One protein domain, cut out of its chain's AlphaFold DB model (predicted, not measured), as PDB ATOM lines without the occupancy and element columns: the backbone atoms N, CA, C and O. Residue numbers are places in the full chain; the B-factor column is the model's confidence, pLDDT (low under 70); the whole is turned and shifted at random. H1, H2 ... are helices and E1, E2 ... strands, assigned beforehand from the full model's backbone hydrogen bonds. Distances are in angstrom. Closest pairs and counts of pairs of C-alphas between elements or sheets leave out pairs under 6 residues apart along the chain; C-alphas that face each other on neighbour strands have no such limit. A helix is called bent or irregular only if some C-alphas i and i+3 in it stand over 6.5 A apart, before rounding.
ATOM      1  N   THR A  92     164.064 114.583 154.044       50.47
ATOM      2  CA  THR A  92     164.838 115.755 154.517       50.47
ATOM      3  C   THR A  92     165.391 116.648 153.403       50.47
ATOM      4  O   THR A  92     166.595 116.667 153.151       50.47
ATOM      5  N   VAL A  93     164.530 117.380 152.694       48.00
ATOM      6  CA  VAL A  93     165.023 118.228 151.604       48.00
ATOM      7  C   VAL A  93     165.415 119.579 152.190       48.00
ATOM      8  O   VAL A  93     164.598 120.300 152.770       48.00
ATOM      9  N   ALA A  94     166.702 119.898 152.045       51.72
ATOM     10  CA  ALA A  94     167.244 121.247 152.135       51.72
ATOM     11  C   ALA A  94     166.353 122.230 151.358       51.72
ATOM     12  O   ALA A  94     165.656 121.821 150.439       51.72
ATOM     13  N   ILE A  95     166.377 123.523 151.698       51.19
ATOM     14  CA  ILE A  95     165.666 124.559 150.927       51.19
ATOM     15  C   ILE A  95     165.968 124.349 149.439       51.19
ATOM     16  O   ILE A  95     167.110 124.525 149.015       51.19
ATOM     17  N   SER A  96     164.979 123.869 148.689       50.69
ATOM     18  CA  SER A  96     165.184 123.369 147.342       50.69
ATOM     19  C   SER A  96     165.276 124.558 146.401       50.69
ATOM     20  O   SER A  96     164.552 125.542 146.535       50.69
ATOM     21  N   ALA A  97     166.171 124.469 145.419       47.97
ATOM     22  CA  ALA A  97     166.252 125.440 144.333       47.97
ATOM     23  C   ALA A  97     165.092 125.295 143.324       47.97
ATOM     24  O   ALA A  97     164.982 126.093 142.397       47.97
ATOM     25  N   THR A  98     164.239 124.274 143.467       52.59
ATOM     26  CA  THR A  98     163.146 124.000 142.530       52.59
ATOM     27  C   THR A  98     161.869 124.717 142.958       52.59
ATOM     28  O   THR A  98     161.286 124.408 143.998       52.59
ATOM     29  N   LEU A  99     161.405 125.648 142.121       57.94
ATOM     30  CA  LEU A  99     160.091 126.271 142.264       57.94
ATOM     31  C   LEU A  99     159.002 125.204 142.138       57.94
ATOM     32  O   LEU A  99     158.856 124.567 141.094       57.94
ATOM     33  N   ARG A 100     158.233 125.012 143.209       66.00
ATOM     34  CA  ARG A 100     157.057 124.149 143.210       66.00
ATOM     35  C   ARG A 100     155.827 125.002 142.904       66.00
ATOM     36  O   ARG A 100     155.777 126.166 143.303       66.00
ATOM     37  N   PRO A 101     154.811 124.454 142.217       66.31
ATOM     38  CA  PRO A 101     153.529 125.128 142.106       66.31
ATOM     39  C   PRO A 101     152.899 125.199 143.502       66.31
ATOM     40  O   PRO A 101     152.303 124.240 143.987       66.31
ATOM     41  N   LEU A 102     153.089 126.332 144.182       67.31
ATOM     42  CA  LEU A 102     152.469 126.580 145.478       67.31
ATOM     43  C   LEU A 102     150.949 126.695 145.286       67.31
ATOM     44  O   LEU A 102     150.514 127.275 144.289       67.31
ATOM     45  N   PRO A 103     150.123 126.174 146.209       68.06
ATOM     46  CA  PRO A 103     148.694 126.443 146.182       68.06
ATOM     47  C   PRO A 103     148.451 127.952 146.312       68.06
ATOM     48  O   PRO A 103     148.921 128.599 147.247       68.06
ATOM     49  N   GLN A 104     147.732 128.511 145.340       71.75
ATOM     50  CA  GLN A 104     147.477 129.943 145.226       71.75
ATOM     51  C   GLN A 104     145.985 130.204 145.400       71.75
ATOM     52  O   GLN A 104     145.213 130.130 144.448       71.75
ATOM     53  N   TYR A 105     145.577 130.511 146.629       84.06
ATOM     54  CA  TYR A 105     144.222 130.975 146.904       84.06
ATOM     55  C   TYR A 105     144.238 132.490 147.040       84.06
ATOM     56  O   TYR A 105     145.073 133.058 147.743       84.06
ATOM     57  N   THR A 106     143.322 133.171 146.365       85.88
ATOM     58  CA  THR A 106     143.232 134.627 146.462       85.88
ATOM     59  C   THR A 106     142.515 135.040 147.743       85.88
ATOM     60  O   THR A 106     141.742 134.289 148.342       85.88
ATOM     61  N   LYS A 107     142.710 136.295 148.139       87.69
ATOM     62  CA  LYS A 107     141.921 136.938 149.193       87.69
ATOM     63  C   LYS A 107     140.411 136.846 148.944       87.69
ATOM     64  O   LYS A 107     139.652 136.608 149.883       87.69
ATOM     65  N   ALA A 108     139.977 137.002 147.691       86.56
ATOM     66  CA  ALA A 108     138.579 136.841 147.298       86.56
ATOM     67  C   ALA A 108     138.083 135.407 147.532       86.56
ATOM     68  O   ALA A 108     137.019 135.228 148.120       86.56
ATOM     69  N   TYR A 109     138.880 134.396 147.167       86.62
ATOM     70  CA  TYR A 109     138.542 132.995 147.418       86.62
ATOM     71  C   TYR A 109     138.299 132.740 148.909       86.62
ATOM     72  O   TYR A 109     137.236 132.249 149.278       86.62
ATOM     73  N   PHE A 110     139.223 133.151 149.785       86.19
ATOM     74  CA  PHE A 110     139.048 132.954 151.226       86.19
ATOM     75  C   PHE A 110     137.823 133.675 151.791       86.19
ATOM     76  O   PHE A 110     137.107 133.108 152.610       86.19
ATOM     77  N   ARG A 111     137.553 134.908 151.349       85.12
ATOM     78  CA  ARG A 111     136.380 135.671 151.801       85.12
ATOM     79  C   ARG A 111     135.064 134.987 151.442       85.12
ATOM     80  O   ARG A 111     134.152 134.993 152.262       85.12
ATOM     81  N   THR A 112     134.977 134.428 150.239       83.56
ATOM     82  CA  THR A 112     133.749 133.808 149.730       83.56
ATOM     83  C   THR A 112     133.559 132.392 150.264       83.56
ATOM     84  O   THR A 112     132.448 132.014 150.617       83.56
ATOM     85  N   HIS A 113     134.637 131.613 150.324       81.94
ATOM     86  CA  HIS A 113     134.568 130.160 150.487       81.94
ATOM     87  C   HIS A 113     135.043 129.672 151.853       81.94
ATOM     88  O   HIS A 113     134.550 128.666 152.352       81.94
ATOM     89  N   LEU A 114     135.993 130.372 152.472       83.31
ATOM     90  CA  LEU A 114     136.707 129.902 153.661       83.31
ATOM     91  C   LEU A 114     136.830 130.982 154.765       83.31
ATOM     92  O   LEU A 114     137.907 131.125 155.354       83.31
ATOM     93  N   PRO A 115     135.771 131.757 155.084       80.38
ATOM     94  CA  PRO A 115     135.884 132.915 155.977       80.38
ATOM     95  C   PRO A 115     136.284 132.546 157.415       80.38
ATOM     96  O   PRO A 115     136.907 133.352 158.107       80.38
ATOM     97  N   ASP A 116     135.966 131.327 157.863       79.06
ATOM     98  CA  ASP A 116     136.253 130.860 159.223       79.06
ATOM     99  C   ASP A 116     137.746 130.642 159.504       79.06
ATOM    100  O   ASP A 116     138.163 130.757 160.657       79.06
ATOM    101  N   TYR A 117     138.581 130.412 158.485       77.69
ATOM    102  CA  TYR A 117     140.027 130.245 158.695       77.69
ATOM    103  C   TYR A 117     140.695 131.504 159.239       77.69
ATOM    104  O   TYR A 117     141.725 131.423 159.906       77.69
ATOM    105  N   PHE A 118     140.098 132.670 158.994       82.75
ATOM    106  CA  PHE A 118     140.595 133.958 159.465       82.75
ATOM    107  C   PHE A 118     139.809 134.464 160.680       82.75
ATOM    108  O   PHE A 118     139.594 135.667 160.827       82.75
ATOM    109  N   ARG A 119     139.380 133.548 161.562       80.75
ATOM    110  CA  ARG A 119     138.806 133.878 162.876       80.75
ATOM    111  C   ARG A 119     139.773 134.675 163.764       80.75
ATOM    112  O   ARG A 119     139.334 135.706 164.276       80.75
ATOM    113  N   PRO A 120     141.058 134.285 163.919       87.50
ATOM    114  CA  PRO A 120     142.023 135.105 164.645       87.50
ATOM    115  C   PRO A 120     142.131 136.507 164.043       87.50
ATOM    116  O   PRO A 120     142.244 136.676 162.824       87.50
ATOM    117  N   ALA A 121     142.110 137.529 164.901       90.62
ATOM    118  CA  ALA A 121     142.097 138.926 164.467       90.62
ATOM    119  C   ALA A 121     143.325 139.290 163.612       90.62
ATOM    120  O   ALA A 121     143.209 140.070 162.662       90.62
ATOM    121  N   THR A 122     144.480 138.690 163.906       93.38
ATOM    122  CA  THR A 122     145.728 138.844 163.147       93.38
ATOM    123  C   THR A 122     145.593 138.311 161.720       93.38
ATOM    124  O   THR A 122     145.819 139.059 160.770       93.38
ATOM    125  N   LEU A 123     145.121 137.071 161.547       92.44
ATOM    126  CA  LEU A 123     144.848 136.463 160.238       92.44
ATOM    127  C   LEU A 123     143.823 137.269 159.435       92.44
ATOM    128  O   LEU A 123     144.033 137.537 158.250       92.44
ATOM    129  N   LYS A 124     142.743 137.723 160.086       91.19
ATOM    130  CA  LYS A 124     141.739 138.591 159.454       91.19
ATOM    131  C   LYS A 124     142.366 139.875 158.929       91.19
ATOM    132  O   LYS A 124     142.103 140.268 157.792       91.19
ATOM    133  N   HIS A 125     143.199 140.520 159.742       92.94
ATOM    134  CA  HIS A 125     143.882 141.746 159.355       92.94
ATOM    135  C   HIS A 125     144.869 141.507 158.207       92.94
ATOM    136  O   HIS A 125     144.817 142.236 157.219       92.94
ATOM    137  N   LEU A 126     145.704 140.464 158.281       94.19
ATOM    138  CA  LEU A 126     146.653 140.112 157.218       94.19
ATOM    139  C   LEU A 126     145.944 139.826 155.893       94.19
ATOM    140  O   LEU A 126     146.347 140.352 154.858       94.19
ATOM    141  N   CYS A 127     144.839 139.081 155.919       91.81
ATOM    142  CA  CYS A 127     143.999 138.871 154.743       91.81
ATOM    143  C   CYS A 127     143.482 140.200 154.165       91.81
ATOM    144  O   CYS A 127     143.511 140.405 152.953       91.81
ATOM    145  N   GLN A 128     143.044 141.144 155.006       90.00
ATOM    146  CA  GLN A 128     142.559 142.453 154.550       90.00
ATOM    147  C   GLN A 128     143.641 143.296 153.871       90.00
ATOM    148  O   GLN A 128     143.347 143.930 152.856       90.00
ATOM    149  N   VAL A 129     144.859 143.305 154.412       91.19
ATOM    150  CA  VAL A 129     145.973 144.122 153.896       91.19
ATOM    151  C   VAL A 129     146.772 143.433 152.792       91.19
ATOM    152  O   VAL A 129     147.525 144.103 152.090       91.19
ATOM    153  N   THR A 130     146.590 142.122 152.602       91.25
ATOM    154  CA  THR A 130     147.183 141.371 151.488       91.25
ATOM    155  C   THR A 130     146.805 142.005 150.154       91.25
ATOM    156  O   THR A 130     145.675 142.481 149.964       91.25
ATOM    157  N   ARG A 131     147.779 142.029 149.240       85.31
ATOM    158  CA  ARG A 131     147.626 142.552 147.880       85.31
ATOM    159  C   ARG A 131     146.523 141.772 147.151       85.31
ATOM    160  O   ARG A 131     146.481 140.552 147.243       85.31
ATOM    161  N   GLU A 132     145.622 142.465 146.458       82.38
ATOM    162  CA  GLU A 132     144.386 141.851 145.937       82.38
ATOM    163  C   GLU A 132     144.647 140.742 144.899       82.38
ATOM    164  O   GLU A 132     143.956 139.728 144.880       82.38
ATOM    165  N   ASP A 133     145.680 140.921 144.080       82.75
ATOM    166  CA  ASP A 133     146.142 139.996 143.040       82.75
ATOM    167  C   ASP A 133     147.182 138.981 143.545       82.75
ATOM    168  O   ASP A 133     147.623 138.125 142.780       82.75
ATOM    169  N   ALA A 134     147.622 139.082 144.804       84.94
ATOM    170  CA  ALA A 134     148.607 138.155 145.342       84.94
ATOM    171  C   ALA A 134     147.940 136.932 145.984       84.94
ATOM    172  O   ALA A 134     146.895 137.052 146.634       84.94
ATOM    173  N   PRO A 135     148.566 135.750 145.867       86.25
ATOM    174  CA  PRO A 135     148.088 134.572 146.560       86.25
ATOM    175  C   PRO A 135     148.341 134.681 148.066       86.25
ATOM    176  O   PRO A 135     149.370 135.191 148.523       86.25
ATOM    177  N   ILE A 136     147.403 134.135 148.830       90.88
ATOM    178  CA  ILE A 136     147.592 133.710 150.211       90.88
ATOM    179  C   ILE A 136     147.936 132.224 150.143       90.88
ATOM    180  O   ILE A 136     147.137 131.414 149.666       90.88
ATOM    181  N   ILE A 137     149.140 131.874 150.585       90.31
ATOM    182  CA  ILE A 137     149.647 130.505 150.476       90.31
ATOM    183  C   ILE A 137     149.422 129.802 151.813       90.31
ATOM    184  O   ILE A 137     150.052 130.188 152.801       90.31
ATOM    185  N   PRO A 138     148.550 128.785 151.881       88.88
ATOM    186  CA  PRO A 138     148.457 127.936 153.054       88.88
ATOM    187  C   PRO A 138     149.693 127.045 153.146       88.88
ATOM    188  O   PRO A 138     150.196 126.541 152.141       88.88
ATOM    189  N   VAL A 139     150.182 126.853 154.366       87.69
ATOM    190  CA  VAL A 139     151.404 126.109 154.655       87.69
ATOM    191  C   VAL A 139     151.144 125.090 155.760       87.69
ATOM    192  O   VAL A 139     150.780 125.493 156.869       87.69
ATOM    193  N   PRO A 140     151.380 123.792 155.500       86.62
ATOM    194  CA  PRO A 140     151.415 122.777 156.542       86.62
ATOM    195  C   PRO A 140     152.720 122.908 157.335       86.62
ATOM    196  O   PRO A 140     153.721 122.262 157.032       86.62
ATOM    197  N   GLU A 141     152.737 123.788 158.338       89.19
ATOM    198  CA  GLU A 141     153.900 123.994 159.205       89.19
ATOM    199  C   GLU A 141     154.198 122.696 159.960       89.19
ATOM    200  O   GLU A 141     153.449 122.294 160.853       89.19
ATOM    201  N   VAL A 142     155.317 122.055 159.622       88.00
ATOM    202  CA  VAL A 142     155.800 120.878 160.344       88.00
ATOM    203  C   VAL A 142     156.367 121.353 161.678       88.00
ATOM    204  O   VAL A 142     157.321 122.133 161.730       88.00
ATOM    205  N   VAL A 143     155.808 120.886 162.786       89.19
ATOM    206  CA  VAL A 143     156.249 121.223 164.139       89.19
ATOM    207  C   VAL A 143     156.883 119.988 164.755       89.19
ATOM    208  O   VAL A 143     156.216 118.985 164.991       89.19
ATOM    209  N   ILE A 144     158.191 120.067 165.006       89.19
ATOM    210  CA  ILE A 144     158.955 119.006 165.664       89.19
ATOM    211  C   ILE A 144     159.492 119.558 166.976       89.19
ATOM    212  O   ILE A 144     160.221 120.558 166.980       89.19
ATOM    213  N   ASN A 145     159.107 118.920 168.076       87.56
ATOM    214  CA  ASN A 145     159.583 119.272 169.410       87.56
ATOM    215  C   ASN A 145     160.930 118.596 169.728       87.56
ATOM    216  O   ASN A 145     161.388 117.707 169.012       87.56
ATOM    217  N   THR A 146     161.567 118.988 170.834       86.50
ATOM    218  CA  THR A 146     162.870 118.433 171.260       86.50
ATOM    219  C   THR A 146     162.848 116.936 171.568       86.50
ATOM    220  O   THR A 146     163.901 116.309 171.583       86.50
ATOM    221  N   LYS A 147     161.667 116.357 171.807       88.12
ATOM    222  CA  LYS A 147     161.468 114.925 172.063       88.12
ATOM    223  C   LYS A 147     161.189 114.130 170.778       88.12
ATOM    224  O   LYS A 147     160.876 112.950 170.864       88.12
ATOM    225  N   GLY A 148     161.249 114.767 169.604       81.56
ATOM    226  CA  GLY A 148     160.978 114.138 168.308       81.56
ATOM    227  C   GLY A 148     159.493 114.001 167.960       81.56
ATOM    228  O   GLY A 148     159.161 113.446 166.916       81.56
ATOM    229  N   GLY A 149     158.585 114.521 168.791       85.00
ATOM    230  CA  GLY A 149     157.158 114.543 168.474       85.00
ATOM    231  C   GLY A 149     156.884 115.465 167.288       85.00
ATOM    232  O   GLY A 149     157.299 116.626 167.316       85.00
ATOM    233  N   ARG A 150     156.188 114.939 166.274       86.12
ATOM    234  CA  ARG A 150     155.890 115.609 165.002       86.12
ATOM    235  C   ARG A 150     154.390 115.856 164.855       86.12
ATOM    236  O   ARG A 150     153.602 114.914 164.906       86.12
ATOM    237  N   THR A 151     154.014 117.106 164.621       87.00
ATOM    238  CA  THR A 151     152.642 117.533 164.313       87.00
ATOM    239  C   THR A 151     152.640 118.491 163.125       87.00
ATOM    240  O   THR A 151     153.667 119.078 162.785       87.00
ATOM    241  N   ILE A 152     151.488 118.649 162.476       85.81
ATOM    242  CA  ILE A 152     151.291 119.596 161.373       85.81
ATOM    243  C   ILE A 152     150.289 120.649 161.815       85.81
ATOM    244  O   ILE A 152     149.200 120.334 162.304       85.81
ATOM    245  N   HIS A 153     150.689 121.907 161.691       87.06
ATOM    246  CA  HIS A 153     149.895 123.055 162.094       87.06
ATOM    247  C   HIS A 153     149.565 123.903 160.865       87.06
ATOM    248  O   HIS A 153     150.395 124.047 159.968       87.06
ATOM    249  N   ASP A 154     148.376 124.503 160.842       86.81
ATOM    250  CA  ASP A 154     148.033 125.464 159.796       86.81
ATOM    251  C   ASP A 154     148.740 126.790 160.018       86.81
ATOM    252  O   ASP A 154     148.590 127.442 161.063       86.81
ATOM    253  N   SER A 155     149.434 127.216 158.975       91.38
ATOM    254  CA  SER A 155     150.015 128.539 158.852       91.38
ATOM    255  C   SER A 155     149.762 129.087 157.453       91.38
ATOM    256  O   SER A 155     149.393 128.362 156.534       91.38
ATOM    257  N   PHE A 156     149.961 130.386 157.283       93.12
ATOM    258  CA  PHE A 156     149.750 131.075 156.019       93.12
ATOM    259  C   PHE A 156     150.910 132.023 155.737       93.12
ATOM    260  O   PHE A 156     151.461 132.637 156.654       93.12
ATOM    261  N   LEU A 157     151.253 132.158 154.457       95.31
ATOM    262  CA  LEU A 157     152.094 133.236 153.951       95.31
ATOM    263  C   LEU A 157     151.204 134.267 153.265       95.31
ATOM    264  O   LEU A 157     150.528 133.969 152.278       95.31
ATOM    265  N   PHE A 158     151.231 135.486 153.789       95.19
ATOM    266  CA  PHE A 158     150.526 136.634 153.239       95.19
ATOM    267  C   PHE A 158     151.505 137.543 152.513       95.19
ATOM    268  O   PHE A 158     152.507 137.977 153.085       95.19
ATOM    269  N   THR A 159     151.191 137.868 151.263       94.12
ATOM    270  CA  THR A 159     151.959 138.836 150.478       94.12
ATOM    271  C   THR A 159     151.433 140.242 150.756       94.12
ATOM    272  O   THR A 159     150.342 140.623 150.319       94.12
ATOM    273  N   LEU A 160     152.209 141.030 151.491       93.12
ATOM    274  CA  LEU A 160     151.856 142.401 151.845       93.12
ATOM    275  C   LEU A 160     152.149 143.366 150.680       93.12
ATOM    276  O   LEU A 160     152.933 143.038 149.785       93.12
ATOM    277  N   PRO A 161     151.532 144.560 150.649       88.12
ATOM    278  CA  PRO A 161     151.690 145.485 149.535       88.12
ATOM    279  C   PRO A 161     153.147 145.928 149.345       88.12
ATOM    280  O   PRO A 161     153.863 146.223 150.302       88.12
ATOM    281  N   ALA A 162     153.576 146.002 148.085       86.06
ATOM    282  CA  ALA A 162     154.941 146.373 147.741       86.06
ATOM    283  C   ALA A 162     155.190 147.884 147.893       86.06
ATOM    284  O   ALA A 162     154.321 148.707 147.603       86.06
ATOM    285  N   LYS A 163     156.414 148.255 148.273       84.94
ATOM    286  CA  LYS A 163     156.893 149.641 148.328       84.94
ATOM    287  C   LYS A 163     158.317 149.709 147.773       84.94
ATOM    288  O   LYS A 163     159.183 148.969 148.221       84.94
ATOM    289  N   HIS A 164     158.561 150.591 146.801       88.06
ATOM    290  CA  HIS A 164     159.881 150.790 146.170       88.06
ATOM    291  C   HIS A 164     160.543 149.490 145.664       88.06
ATOM    292  O   HIS A 164     161.723 149.256 145.895       88.06
ATOM    293  N   GLY A 165     159.773 148.611 145.010       89.44
ATOM    294  CA  GLY A 165     160.291 147.336 144.487       89.44
ATOM    295  C   GLY A 165     160.570 146.264 145.549       89.44
ATOM    296  O   GLY A 165     161.081 145.197 145.214       89.44
ATOM    297  N   ILE A 166     160.216 146.519 146.812       92.69
ATOM    298  CA  ILE A 166     160.305 145.566 147.919       92.69
ATOM    299  C   ILE A 166     158.896 145.106 148.286       92.69
ATOM    300  O   ILE A 166     157.998 145.924 148.474       92.69
ATOM    301  N   THR A 167     158.713 143.796 148.409       93.44
ATOM    302  CA  THR A 167     157.497 143.145 148.904       93.44
ATOM    303  C   THR A 167     157.793 142.494 150.251       93.44
ATOM    304  O   THR A 167     158.870 141.923 150.442       93.44
ATOM    305  N   TYR A 168     156.846 142.567 151.185       95.88
ATOM    306  CA  TYR A 168     156.947 141.876 152.470       95.88
ATOM    307  C   TYR A 168     156.068 140.630 152.486       95.88
ATOM    308  O   TYR A 168     154.992 140.607 151.889       95.88
ATOM    309  N   ILE A 169     156.533 139.599 153.181       96.81
ATOM    310  CA  ILE A 169     155.821 138.336 153.356       96.81
ATOM    311  C   ILE A 169     155.616 138.143 154.854       96.81
ATOM    312  O   ILE A 169     156.592 138.147 155.604       96.81
ATOM    313  N   ALA A 170     154.371 137.980 155.292       97.50
ATOM    314  CA  ALA A 170     154.054 137.654 156.678       97.50
ATOM    315  C   ALA A 170     153.732 136.164 156.799       97.50
ATOM    316  O   ALA A 170     152.789 135.682 156.178       97.50
ATOM    317  N   TRP A 171     154.507 135.450 157.611       97.44
ATOM    318  CA  TRP A 171     154.175 134.108 158.075       97.44
ATOM    319  C   TRP A 171     153.396 134.202 159.378       97.44
ATOM    320  O   TRP A 171     153.907 134.701 160.385       97.44
ATOM    321  N   GLU A 172     152.178 133.681 159.346       95.81
ATOM    322  CA  GLU A 172     151.246 133.708 160.462       95.81
ATOM    323  C   GLU A 172     150.672 132.321 160.731       95.81
ATOM    324  O   GLU A 172     150.373 131.582 159.794       95.81
ATOM    325  N   SER A 173     150.522 131.971 162.008       92.62
ATOM    326  CA  SER A 173     149.897 130.710 162.409       92.62
ATOM    327  C   SER A 173     148.414 130.881 162.700       92.62
ATOM    328  O   SER A 173     147.966 131.940 163.120       92.62
ATOM    329  N   THR A 174     147.662 129.794 162.565       89.12
ATOM    330  CA  THR A 174     146.321 129.678 163.161       89.12
ATOM    331  C   THR A 174     146.340 129.577 164.686       89.12
ATOM    332  O   THR A 174     145.291 129.696 165.316       89.12
ATOM    333  N   GLU A 175     147.505 129.359 165.298       87.50
ATOM    334  CA  GLU A 175     147.673 129.400 166.748       87.50
ATOM    335  C   GLU A 175     147.962 130.814 167.243       87.50
ATOM    336  O   GLU A 175     149.046 131.346 167.020       87.50
ATOM    337  N   GLU A 176     147.025 131.371 168.006       83.38
ATOM    338  CA  GLU A 176     147.095 132.738 168.547       83.38
ATOM    339  C   GLU A 176     148.269 132.974 169.512       83.38
ATOM    340  O   GLU A 176     148.646 134.107 169.781       83.38
ATOM    341  N   SER A 177     148.877 131.911 170.044       86.25
ATOM    342  CA  SER A 177     150.059 132.012 170.907       86.25
ATOM    343  C   SER A 177     151.372 132.162 170.131       86.25
ATOM    344  O   SER A 177     152.421 132.414 170.730       86.25
ATOM    345  N   LYS A 178     151.359 131.988 168.803       91.62
ATOM    346  CA  LYS A 178     152.557 132.043 167.962       91.62
ATOM    347  C   LYS A 178     152.724 133.421 167.328       91.62
ATOM    348  O   LYS A 178     151.841 133.921 166.653       91.62
ATOM    349  N   ALA A 179     153.928 133.976 167.451       95.44
ATOM    350  CA  ALA A 179     154.301 135.247 166.831       95.44
ATOM    351  C   ALA A 179     154.194 135.239 165.290       95.44
ATOM    352  O   ALA A 179     154.407 134.209 164.643       95.44
ATOM    353  N   THR A 180     153.998 136.421 164.706       97.56
ATOM    354  CA  THR A 180     154.111 136.651 163.257       97.56
ATOM    355  C   THR A 180     155.565 136.894 162.879       97.56
ATOM    356  O   THR A 180     156.294 137.580 163.598       97.56
ATOM    357  N   TYR A 181     155.994 136.376 161.734       98.38
ATOM    358  CA  TYR A 181     157.343 136.586 161.207       98.38
ATOM    359  C   TYR A 181     157.253 137.319 159.876       98.38
ATOM    360  O   TYR A 181     156.499 136.910 158.996       98.38
ATOM    361  N   VAL A 182     158.020 138.399 159.728       98.00
ATOM    362  CA  VAL A 182     158.003 139.228 158.519       98.00
ATOM    363  C   VAL A 182     159.323 139.083 157.780       98.00
ATOM    364  O   VAL A 182     160.393 139.306 158.349       98.00
ATOM    365  N   PHE A 183     159.236 138.753 156.498       97.81
ATOM    366  CA  PHE A 183     160.363 138.615 155.583       97.81
ATOM    367  C   PHE A 183     160.300 139.697 154.508       97.81
ATOM    368  O   PHE A 183     159.218 140.189 154.179       97.81
ATOM    369  N   LYS A 184     161.451 140.050 153.932       95.94
ATOM    370  CA  LYS A 184     161.522 140.933 152.759       95.94
ATOM    371  C   LYS A 184     161.935 140.163 151.510       95.94
ATOM    372  O   LYS A 184     162.787 139.282 151.564       95.94
ATOM    373  N   ALA A 185     161.398 140.571 150.371       95.12
ATOM    374  CA  ALA A 185     161.816 140.102 149.061       95.12
ATOM    375  C   ALA A 185     161.824 141.269 148.072       95.12
ATOM    376  O   ALA A 185     160.995 142.176 148.159       95.12
ATOM    377  N   ALA A 186     162.732 141.245 147.100       94.44
ATOM    378  CA  ALA A 186     162.543 142.057 145.905       94.44
ATOM    379  C   ALA A 186     161.293 141.547 145.175       94.44
ATOM    380  O   ALA A 186     161.117 140.336 145.046       94.44
ATOM    381  N   THR A 187     160.439 142.444 144.681       91.25
ATOM    382  CA  THR A 187     159.185 142.060 144.008       91.25
ATOM    383  C   THR A 187     159.436 141.119 142.824       91.25
ATOM    384  O   THR A 187     158.670 140.184 142.619       91.25
ATOM    385  N   ALA A 188     160.546 141.309 142.101       92.19
ATOM    386  CA  ALA A 188     160.963 140.446 140.993       92.19
ATOM    387  C   ALA A 188     161.335 139.008 141.417       92.19
ATOM    388  O   ALA A 188     161.293 138.104 140.593       92.19
ATOM    389  N   HIS A 189     161.659 138.786 142.695       92.31
ATOM    390  CA  HIS A 189     162.076 137.493 143.258       92.31
ATOM    391  C   HIS A 189     161.083 136.965 144.304       92.31
ATOM    392  O   HIS A 189     161.447 136.182 145.186       92.31
ATOM    393  N   LEU A 190     159.826 137.419 144.244       91.44
ATOM    394  CA  LEU A 190     158.797 137.053 145.213       91.44
ATOM    395  C   LEU A 190     158.539 135.538 145.234       91.44
ATOM    396  O   LEU A 190     158.504 134.960 146.317       91.44
ATOM    397  N   SER A 191     158.410 134.892 144.068       89.62
ATOM    398  CA  SER A 191     158.194 133.437 143.991       89.62
ATOM    399  C   SER A 191     159.325 132.653 144.647       89.62
ATOM    400  O   SER A 191     159.057 131.763 145.451       89.62
ATOM    401  N   ASP A 192     160.579 133.023 144.383       90.44
ATOM    402  CA  ASP A 192     161.730 132.346 144.983       90.44
ATOM    403  C   ASP A 192     161.739 132.522 146.506       90.44
ATOM    404  O   ASP A 192     162.022 131.586 147.249       90.44
ATOM    405  N   ALA A 193     161.415 133.722 146.995       93.25
ATOM    406  CA  ALA A 193     161.338 133.987 148.427       93.25
ATOM    407  C   ALA A 193     160.217 133.182 149.102       93.25
ATOM    408  O   ALA A 193     160.457 132.559 150.137       93.25
ATOM    409  N   LEU A 194     159.024 133.152 148.500       92.19
ATOM    410  CA  LEU A 194     157.895 132.354 148.980       92.19
ATOM    411  C   LEU A 194     158.246 130.868 149.021       92.19
ATOM    412  O   LEU A 194     157.989 130.229 150.037       92.19
ATOM    413  N   GLN A 195     158.898 130.342 147.980       89.62
ATOM    414  CA  GLN A 195     159.343 128.951 147.952       89.62
ATOM    415  C   GLN A 195     160.358 128.660 149.060       89.62
ATOM    416  O   GLN A 195     160.196 127.687 149.787       89.62
ATOM    417  N   ARG A 196     161.372 129.517 149.250       91.44
ATOM    418  CA  ARG A 196     162.382 129.315 150.304       91.44
ATOM    419  C   ARG A 196     161.772 129.304 151.704       91.44
ATOM    420  O   ARG A 196     162.172 128.497 152.543       91.44
ATOM    421  N   ILE A 197     160.823 130.205 151.962       94.56
ATOM    422  CA  ILE A 197     160.106 130.256 153.239       94.56
ATOM    423  C   ILE A 197     159.229 129.012 153.378       94.56
ATOM    424  O   ILE A 197     159.313 128.338 154.399       94.56
ATOM    425  N   PHE A 198     158.444 128.667 152.357       91.19
ATOM    426  CA  PHE A 198     157.604 127.471 152.351       91.19
ATOM    427  C   PHE A 198     158.421 126.213 152.665       91.19
ATOM    428  O   PHE A 198     158.097 125.492 153.604       91.19
ATOM    429  N   ASP A 199     159.532 126.006 151.958       87.75
ATOM    430  CA  ASP A 199     160.447 124.878 152.148       87.75
ATOM    431  C   ASP A 199     160.967 124.790 153.578       87.75
ATOM    432  O   ASP A 199     161.001 123.719 154.181       87.75
ATOM    433  N   TYR A 200     161.342 125.933 154.150       91.62
ATOM    434  CA  TYR A 200     161.764 125.990 155.538       91.62
ATOM    435  C   TYR A 200     160.644 125.554 156.498       91.62
ATOM    436  O   TYR A 200     160.896 124.776 157.422       91.62
ATOM    437  N   LEU A 201     159.413 126.015 156.276       91.56
ATOM    438  CA  LEU A 201     158.264 125.726 157.138       91.56
ATOM    439  C   LEU A 201     157.816 124.265 157.097       91.56
ATOM    440  O   LEU A 201     157.332 123.754 158.109       91.56
ATOM    441  N   VAL A 202     158.026 123.590 155.971       87.38
ATOM    442  CA  VAL A 202     157.662 122.177 155.786       87.38
ATOM    443  C   VAL A 202     158.826 121.209 156.035       87.38
ATOM    444  O   VAL A 202     158.620 120.004 156.053       87.38
ATOM    445  N   SER A 203     160.047 121.718 156.238       86.19
ATOM    446  CA  SER A 203     161.235 120.902 156.538       86.19
ATOM    447  C   SER A 203     161.151 120.192 157.896       86.19
ATOM    448  O   SER A 203     160.301 120.510 158.721       86.19
ATOM    449  N   ASP A 204     162.103 119.312 158.212       87.06
ATOM    450  CA  ASP A 204     162.186 118.656 159.528       87.06
ATOM    451  C   ASP A 204     163.061 119.415 160.547       87.06
ATOM    452  O   ASP A 204     163.528 118.857 161.539       87.06
ATOM    453  N   VAL A 205     163.275 120.723 160.352       89.31
ATOM    454  CA  VAL A 205     163.989 121.543 161.344       89.31
ATOM    455  C   VAL A 205     163.242 121.507 162.685       89.31
ATOM    456  O   VAL A 205     162.068 121.884 162.770       89.31
ATOM    457  N   VAL A 206     163.943 121.080 163.736       90.38
ATOM    458  CA  VAL A 206     163.436 121.037 165.115       90.38
ATOM    459  C   VAL A 206     163.274 122.460 165.648       90.38
ATOM    460  O   VAL A 206     164.118 123.324 165.401       90.38
ATOM    461  N   ASN A 207     162.177 122.717 166.370       90.88
ATOM    462  CA  ASN A 207     161.858 124.022 166.959       90.88
ATOM    463  C   ASN A 207     162.027 125.204 165.982       90.88
ATOM    464  O   ASN A 207     162.620 126.218 166.346       90.88
ATOM    465  N   LYS A 208     161.507 125.096 164.748       91.88
ATOM    466  CA  LYS A 208     161.692 126.079 163.652       91.88
ATOM    467  C   LYS A 208     161.698 127.532 164.115       91.88
ATOM    468  O   LYS A 208     162.672 128.250 163.942       91.88
ATOM    469  N   ARG A 209     160.635 127.953 164.792       94.12
ATOM    470  CA  ARG A 209     160.468 129.333 165.267       94.12
ATOM    471  C   ARG A 209     161.609 129.811 166.164       94.12
ATOM    472  O   ARG A 209     162.024 130.958 166.028       94.12
ATOM    473  N   GLN A 210     162.124 128.945 167.034       94.31
ATOM    474  CA  GLN A 210     163.306 129.217 167.849       94.31
ATOM    475  C   GLN A 210     164.555 129.222 166.962       94.31
ATOM    476  O   GLN A 210     165.270 130.212 166.912       94.31
ATOM    477  N   THR A 211     164.780 128.160 166.192       94.12
ATOM    478  CA  THR A 211     165.955 128.006 165.325       94.12
ATOM    479  C   THR A 211     166.138 129.188 164.364       94.12
ATOM    480  O   THR A 211     167.251 129.682 164.204       94.12
ATOM    481  N   LEU A 212     165.052 129.717 163.792       96.19
ATOM    482  CA  LEU A 212     165.066 130.920 162.960       96.19
ATOM    483  C   LEU A 212     165.528 132.168 163.732       96.19
ATOM    484  O   LEU A 212     166.269 132.983 163.196       96.19
ATOM    485  N   ILE A 213     165.121 132.327 164.992       95.69
ATOM    486  CA  ILE A 213     165.475 133.495 165.817       95.69
ATOM    487  C   ILE A 213     166.927 133.452 166.301       95.69
ATOM    488  O   ILE A 213     167.540 134.505 166.440       95.69
ATOM    489  N   TYR A 214     167.500 132.267 166.507       95.38
ATOM    490  CA  TYR A 214     168.872 132.137 167.020       95.38
ATOM    491  C   TYR A 214     169.926 131.876 165.934       95.38
ATOM    492  O   TYR A 214     171.117 131.902 166.229       95.38
ATOM    493  N   SER A 215     169.527 131.668 164.673       96.19
ATOM    494  CA  SER A 215     170.458 131.472 163.555       96.19
ATOM    495  C   SER A 215     170.525 132.696 162.640       96.19
ATOM    496  O   SER A 215     169.671 132.898 161.775       96.19
ATOM    497  N   ALA A 216     171.590 133.491 162.777       95.31
ATOM    498  CA  ALA A 216     171.849 134.642 161.908       95.31
ATOM    499  C   ALA A 216     171.990 134.247 160.424       95.31
ATOM    500  O   ALA A 216     171.603 135.002 159.530       95.31
ATOM    501  N   GLU A 217     172.521 133.052 160.150       94.81
ATOM    502  CA  GLU A 217     172.610 132.499 158.798       94.81
ATOM    503  C   GLU A 217     171.217 132.267 158.199       94.81
ATOM    504  O   GLU A 217     170.932 132.748 157.100       94.81
ATOM    505  N   LEU A 218     170.318 131.597 158.934       94.19
ATOM    506  CA  LEU A 218     168.952 131.349 158.470       94.19
ATOM    507  C   LEU A 218     168.171 132.646 158.273       94.19
ATOM    508  O   LEU A 218     167.468 132.781 157.271       94.19
ATOM    509  N   GLN A 219     168.323 133.618 159.176       96.94
ATOM    510  CA  GLN A 219     167.698 134.936 159.027       96.94
ATOM    511  C   GLN A 219     168.149 135.628 157.747       96.94
ATOM    512  O   GLN A 219     167.318 136.165 157.016       96.94
ATOM    513  N   ARG A 220     169.449 135.578 157.438       95.69
ATOM    514  CA  ARG A 220     169.998 136.152 156.206       95.69
ATOM    515  C   ARG A 220     169.472 135.430 154.969       95.69
ATOM    516  O   ARG A 220     169.070 136.095 154.020       95.69
ATOM    517  N   ARG A 221     169.433 134.093 155.003       93.31
ATOM    518  CA  ARG A 221     168.989 133.236 153.891       93.31
ATOM    519  C   ARG A 221     167.503 133.397 153.565       93.31
ATOM    520  O   ARG A 221     167.123 133.363 152.399       93.31
ATOM    521  N   LEU A 222     166.667 133.566 154.588       95.62
ATOM    522  CA  LEU A 222     165.224 133.783 154.436       95.62
ATOM    523  C   LEU A 222     164.842 135.267 154.377       95.62
ATOM    524  O   LEU A 222     163.679 135.583 154.156       95.62
ATOM    525  N   HIS A 223     165.805 136.170 154.566       96.94
ATOM    526  CA  HIS A 223     165.592 137.613 154.676       96.94
ATOM    527  C   HIS A 223     164.558 137.996 155.746       96.94
ATOM    528  O   HIS A 223     163.684 138.837 155.507       96.94
ATOM    529  N   LEU A 224     164.666 137.388 156.931       98.00
ATOM    530  CA  LEU A 224     163.862 137.774 158.088       98.00
ATOM    531  C   LEU A 224     164.158 139.233 158.456       98.00
ATOM    532  O   LEU A 224     165.315 139.648 158.514       98.00
ATOM    533  N   ILE A 225     163.100 139.993 158.721       96.69
ATOM    534  CA  ILE A 225     163.181 141.381 159.180       96.69
ATOM    535  C   ILE A 225     162.849 141.479 160.654       96.69
ATOM    536  O   ILE A 225     163.573 142.123 161.405       96.69
ATOM    537  N   THR A 226     161.743 140.867 161.067       96.75
ATOM    538  CA  THR A 226     161.293 140.971 162.450       96.75
ATOM    539  C   THR A 226     160.371 139.826 162.846       96.75
ATOM    540  O   THR A 226     159.759 139.163 162.000       96.75
ATOM    541  N   ARG A 227     160.268 139.630 164.160       96.88
ATOM    542  CA  ARG A 227     159.269 138.805 164.832       96.88
ATOM    543  C   ARG A 227     158.348 139.726 165.622       96.88
ATOM    544  O   ARG A 227     158.823 140.480 166.466       96.88
ATOM    545  N   ILE A 228     157.045 139.608 165.401       96.56
ATOM    546  CA  ILE A 228     156.018 140.392 166.087       96.56
ATOM    547  C   ILE A 228     155.276 139.476 167.059       96.56
ATOM    548  O   ILE A 228     154.573 138.552 166.645       96.56
ATOM    549  N   SER A 229     155.449 139.719 168.356       93.50
ATOM    550  CA  SER A 229     154.745 138.989 169.415       93.50
ATOM    551  C   SER A 229     153.259 139.357 169.463       93.50
ATOM    552  O   SER A 229     152.871 140.467 169.110       93.50
ATOM    553  N   HIS A 230     152.427 138.426 169.928       87.69
ATOM    554  CA  HIS A 230     150.982 138.614 170.081       87.69
ATOM    555  C   HIS A 230     150.630 138.910 171.544       87.69
ATOM    556  O   HIS A 230     149.978 138.118 172.213       87.69
ATOM    557  N   THR A 231     151.114 140.031 172.079       85.81
ATOM    558  CA  THR A 231     150.737 140.491 173.431       85.81
ATOM    559  C   THR A 231     149.297 140.997 173.454       85.81
ATOM    560  O   THR A 231     148.509 140.623 174.317       85.81
ATOM    561  N   SER A 232     148.935 141.808 172.461       90.81
ATOM    562  CA  SER A 232     147.571 142.253 172.196       90.81
ATOM    563  C   SER A 232     147.395 142.555 170.706       90.81
ATOM    564  O   SER A 232     148.348 142.913 170.009       90.81
ATOM    565  N   PHE A 233     146.166 142.441 170.195       92.06
ATOM    566  CA  PHE A 233     145.891 142.758 168.790       92.06
ATOM    567  C   PHE A 233     146.221 144.219 168.407       92.06
ATOM    568  O   PHE A 233     146.807 144.418 167.342       92.06
ATOM    569  N   PRO A 234     145.912 145.255 169.220       94.12
ATOM    570  CA  PRO A 234     146.283 146.635 168.896       94.12
ATOM    571  C   PRO A 234     147.796 146.851 168.749       94.12
ATOM    572  O   PRO A 234     148.227 147.464 167.772       94.12
ATOM    573  N   GLU A 235     148.604 146.318 169.670       93.44
ATOM    574  CA  GLU A 235     150.071 146.428 169.627       93.44
ATOM    575  C   GLU A 235     150.658 145.659 168.444       93.44
ATOM    576  O   GLU A 235     151.522 146.165 167.719       93.44
ATOM    577  N   TRP A 236     150.139 144.456 168.198       95.38
ATOM    578  CA  TRP A 236     150.485 143.673 167.020       95.38
ATOM    579  C   TRP A 236     150.183 144.450 165.729       95.38
ATOM    580  O   TRP A 236     151.024 144.527 164.833       95.38
ATOM    581  N   ARG A 237     149.013 145.102 165.652       95.00
ATOM    582  CA  ARG A 237     148.586 145.874 164.476       95.00
ATOM    583  C   ARG A 237     149.493 147.079 164.225       95.00
ATOM    584  O   ARG A 237     149.848 147.344 163.081       95.00
ATOM    585  N   LEU A 238     149.886 147.795 165.278       93.69
ATOM    586  CA  LEU A 238     150.862 148.886 165.171       93.69
ATOM    587  C   LEU A 238     152.221 148.372 164.680       93.69
ATOM    588  O   LEU A 238     152.871 149.026 163.870       93.69
ATOM    589  N   SER A 239     152.616 147.177 165.116       95.31
ATOM    590  CA  SER A 239     153.892 146.558 164.742       95.31
ATOM    591  C   SER A 239     153.925 146.063 163.292       95.31
ATOM    592  O   SER A 239     154.982 146.109 162.664       95.31
ATOM    593  N   ILE A 240     152.796 145.599 162.737       95.00
ATOM    594  CA  ILE A 240     152.724 145.140 161.336       95.00
ATOM    595  C   ILE A 240     152.518 146.299 160.343       95.00
ATOM    596  O   ILE A 240     152.917 146.201 159.182       95.00
ATOM    597  N   GLN A 241     151.933 147.417 160.786       92.88
ATOM    598  CA  GLN A 241     151.579 148.564 159.942       92.88
ATOM    599  C   GLN A 241     152.724 149.107 159.059       92.88
ATOM    600  O   GLN A 241     152.452 149.418 157.897       92.88
ATOM    601  N   PRO A 242     153.995 149.190 159.509       92.56
ATOM    602  CA  PRO A 242     155.102 149.643 158.662       92.56
ATOM    603  C   PRO A 242     155.313 148.807 157.387       92.56
ATOM    604  O   PRO A 242     155.863 149.312 156.407       92.56
ATOM    605  N   PHE A 243     154.862 147.548 157.383       92.50
ATOM    606  CA  PHE A 243     154.969 146.616 156.254       92.50
ATOM    607  C   PHE A 243     153.730 146.622 155.348       92.50
ATOM    608  O   PHE A 243     153.739 146.017 154.279       92.50
ATOM    609  N   CYS A 244     152.679 147.331 155.760       87.06
ATOM    610  CA  CYS A 244     151.408 147.456 155.060       87.06
ATOM    611  C   CYS A 244     151.220 148.921 154.646       87.06
ATOM    612  O   CYS A 244     150.454 149.641 155.295       87.06
TER     613      CYS A 244
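Overview. This is residues 92 to 244 of the 253 residues of an uncharacterized protein of Hymenobacter gummosus (UniProt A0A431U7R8). A strongly twisted and curled sheet of five antiparallel strands has helices on both faces, making three layers: H4, H5 and H6 on one face, H1, H3 and H7 on the other. The sheet curls round H5, H2 is off the sheet, and residues 92 to 106, with no named element, run along the outside until residues 105 to 106 pair with edge strand E1. The printed part has 153 residues, with named elements in the order H1 H2 H3 E1 E2 E3 E4 H4 H5 H6 E5 H7; the class is mixed, and the sheet runs E1 E2 E3 E4 E5. The whole is compact, with a radius of gyration of the C-alphas of 14.7 A and spans of 38 by 33 by 29 A.

Arrangement. E1, residues 135 to 144, E2, residues 150 to 159, E3, residues 166 to 173, and E4, residues 180 to 186, form a meander, each strand the antiparallel neighbour and hairpin partner of the one before. E5, residues 224 to 228, is the edge strand antiparallel to E4. Within hydrogen-bond range are N 139 and O 155 at 2.8 A, N 156 and O 172 at 2.8 A, N 169 and O 183 at 2.9 A, and N 182 and O 226 at 3.0 A. H4, residues 187 to 202, is on the sheet; its closest C-alphas to E1 are Val 202 and Val 142, 5.1 A. H6, residues 216 to 222, is on the same face, and residues 193 to 197 of H4 only just touch it, with 3 pairs of C-alphas within 8 A, the closest Ile 197 and Leu 222, 6.3 A. H5, residues 208 to 214, and H6 touch only at the corner, and only just, with 3 such pairs, the closest Leu 212 and Leu 218, 6.0 A. On the opposite face from H4, H3, residues 121 to 129, lies over E2 and E3 at a height over the sheet of 9.4 A. H7, residues 233 to 243, touches H3 at a shallow tilt of 27 degrees, the closest C-alphas being Thr 122 and Phe 233, 6.9 A. H1, residues 107 to 113, is on the sheet, with C-alphas of Lys 107 and Ile 136 closest at 6.6 A. H2, residues 115 to 118, is close to but not clearly touching H3, with C-alphas of Phe 118 and Lys 124 closest at 4.8 A. Every O i to N i+4 pair is within hydrogen-bond range in H1, H3 and H6, but 10 of 12 in H4, 2 of 3 in H5 and 5 of 7 in H7; H2 is too short for one.

Along the chain. E1 measures 26.9 A, E2 27.7 A, E3 23.2 A, E4 20.0 A, H4 23.2 A and H7 16.0 A from first to last C-alpha. H4 is irregular, with C-alphas 188 and 191 8.1 A apart, and H7 only just, with C-alphas 239 and 242 6.9 A apart. C-alpha 107, where H1 begins, is at (141.921, 136.938, 149.193), and C-alpha 243, where H7 ends, at (154.969, 146.616, 156.254).

Size, cuts and confidence. The printed part has no cut and no long link, and its farthest C-alphas, Lys 147 and His 164, are 44.3 A apart. The mean pLDDT of the printed part is 87.9, with residues 92 to 103 under 70.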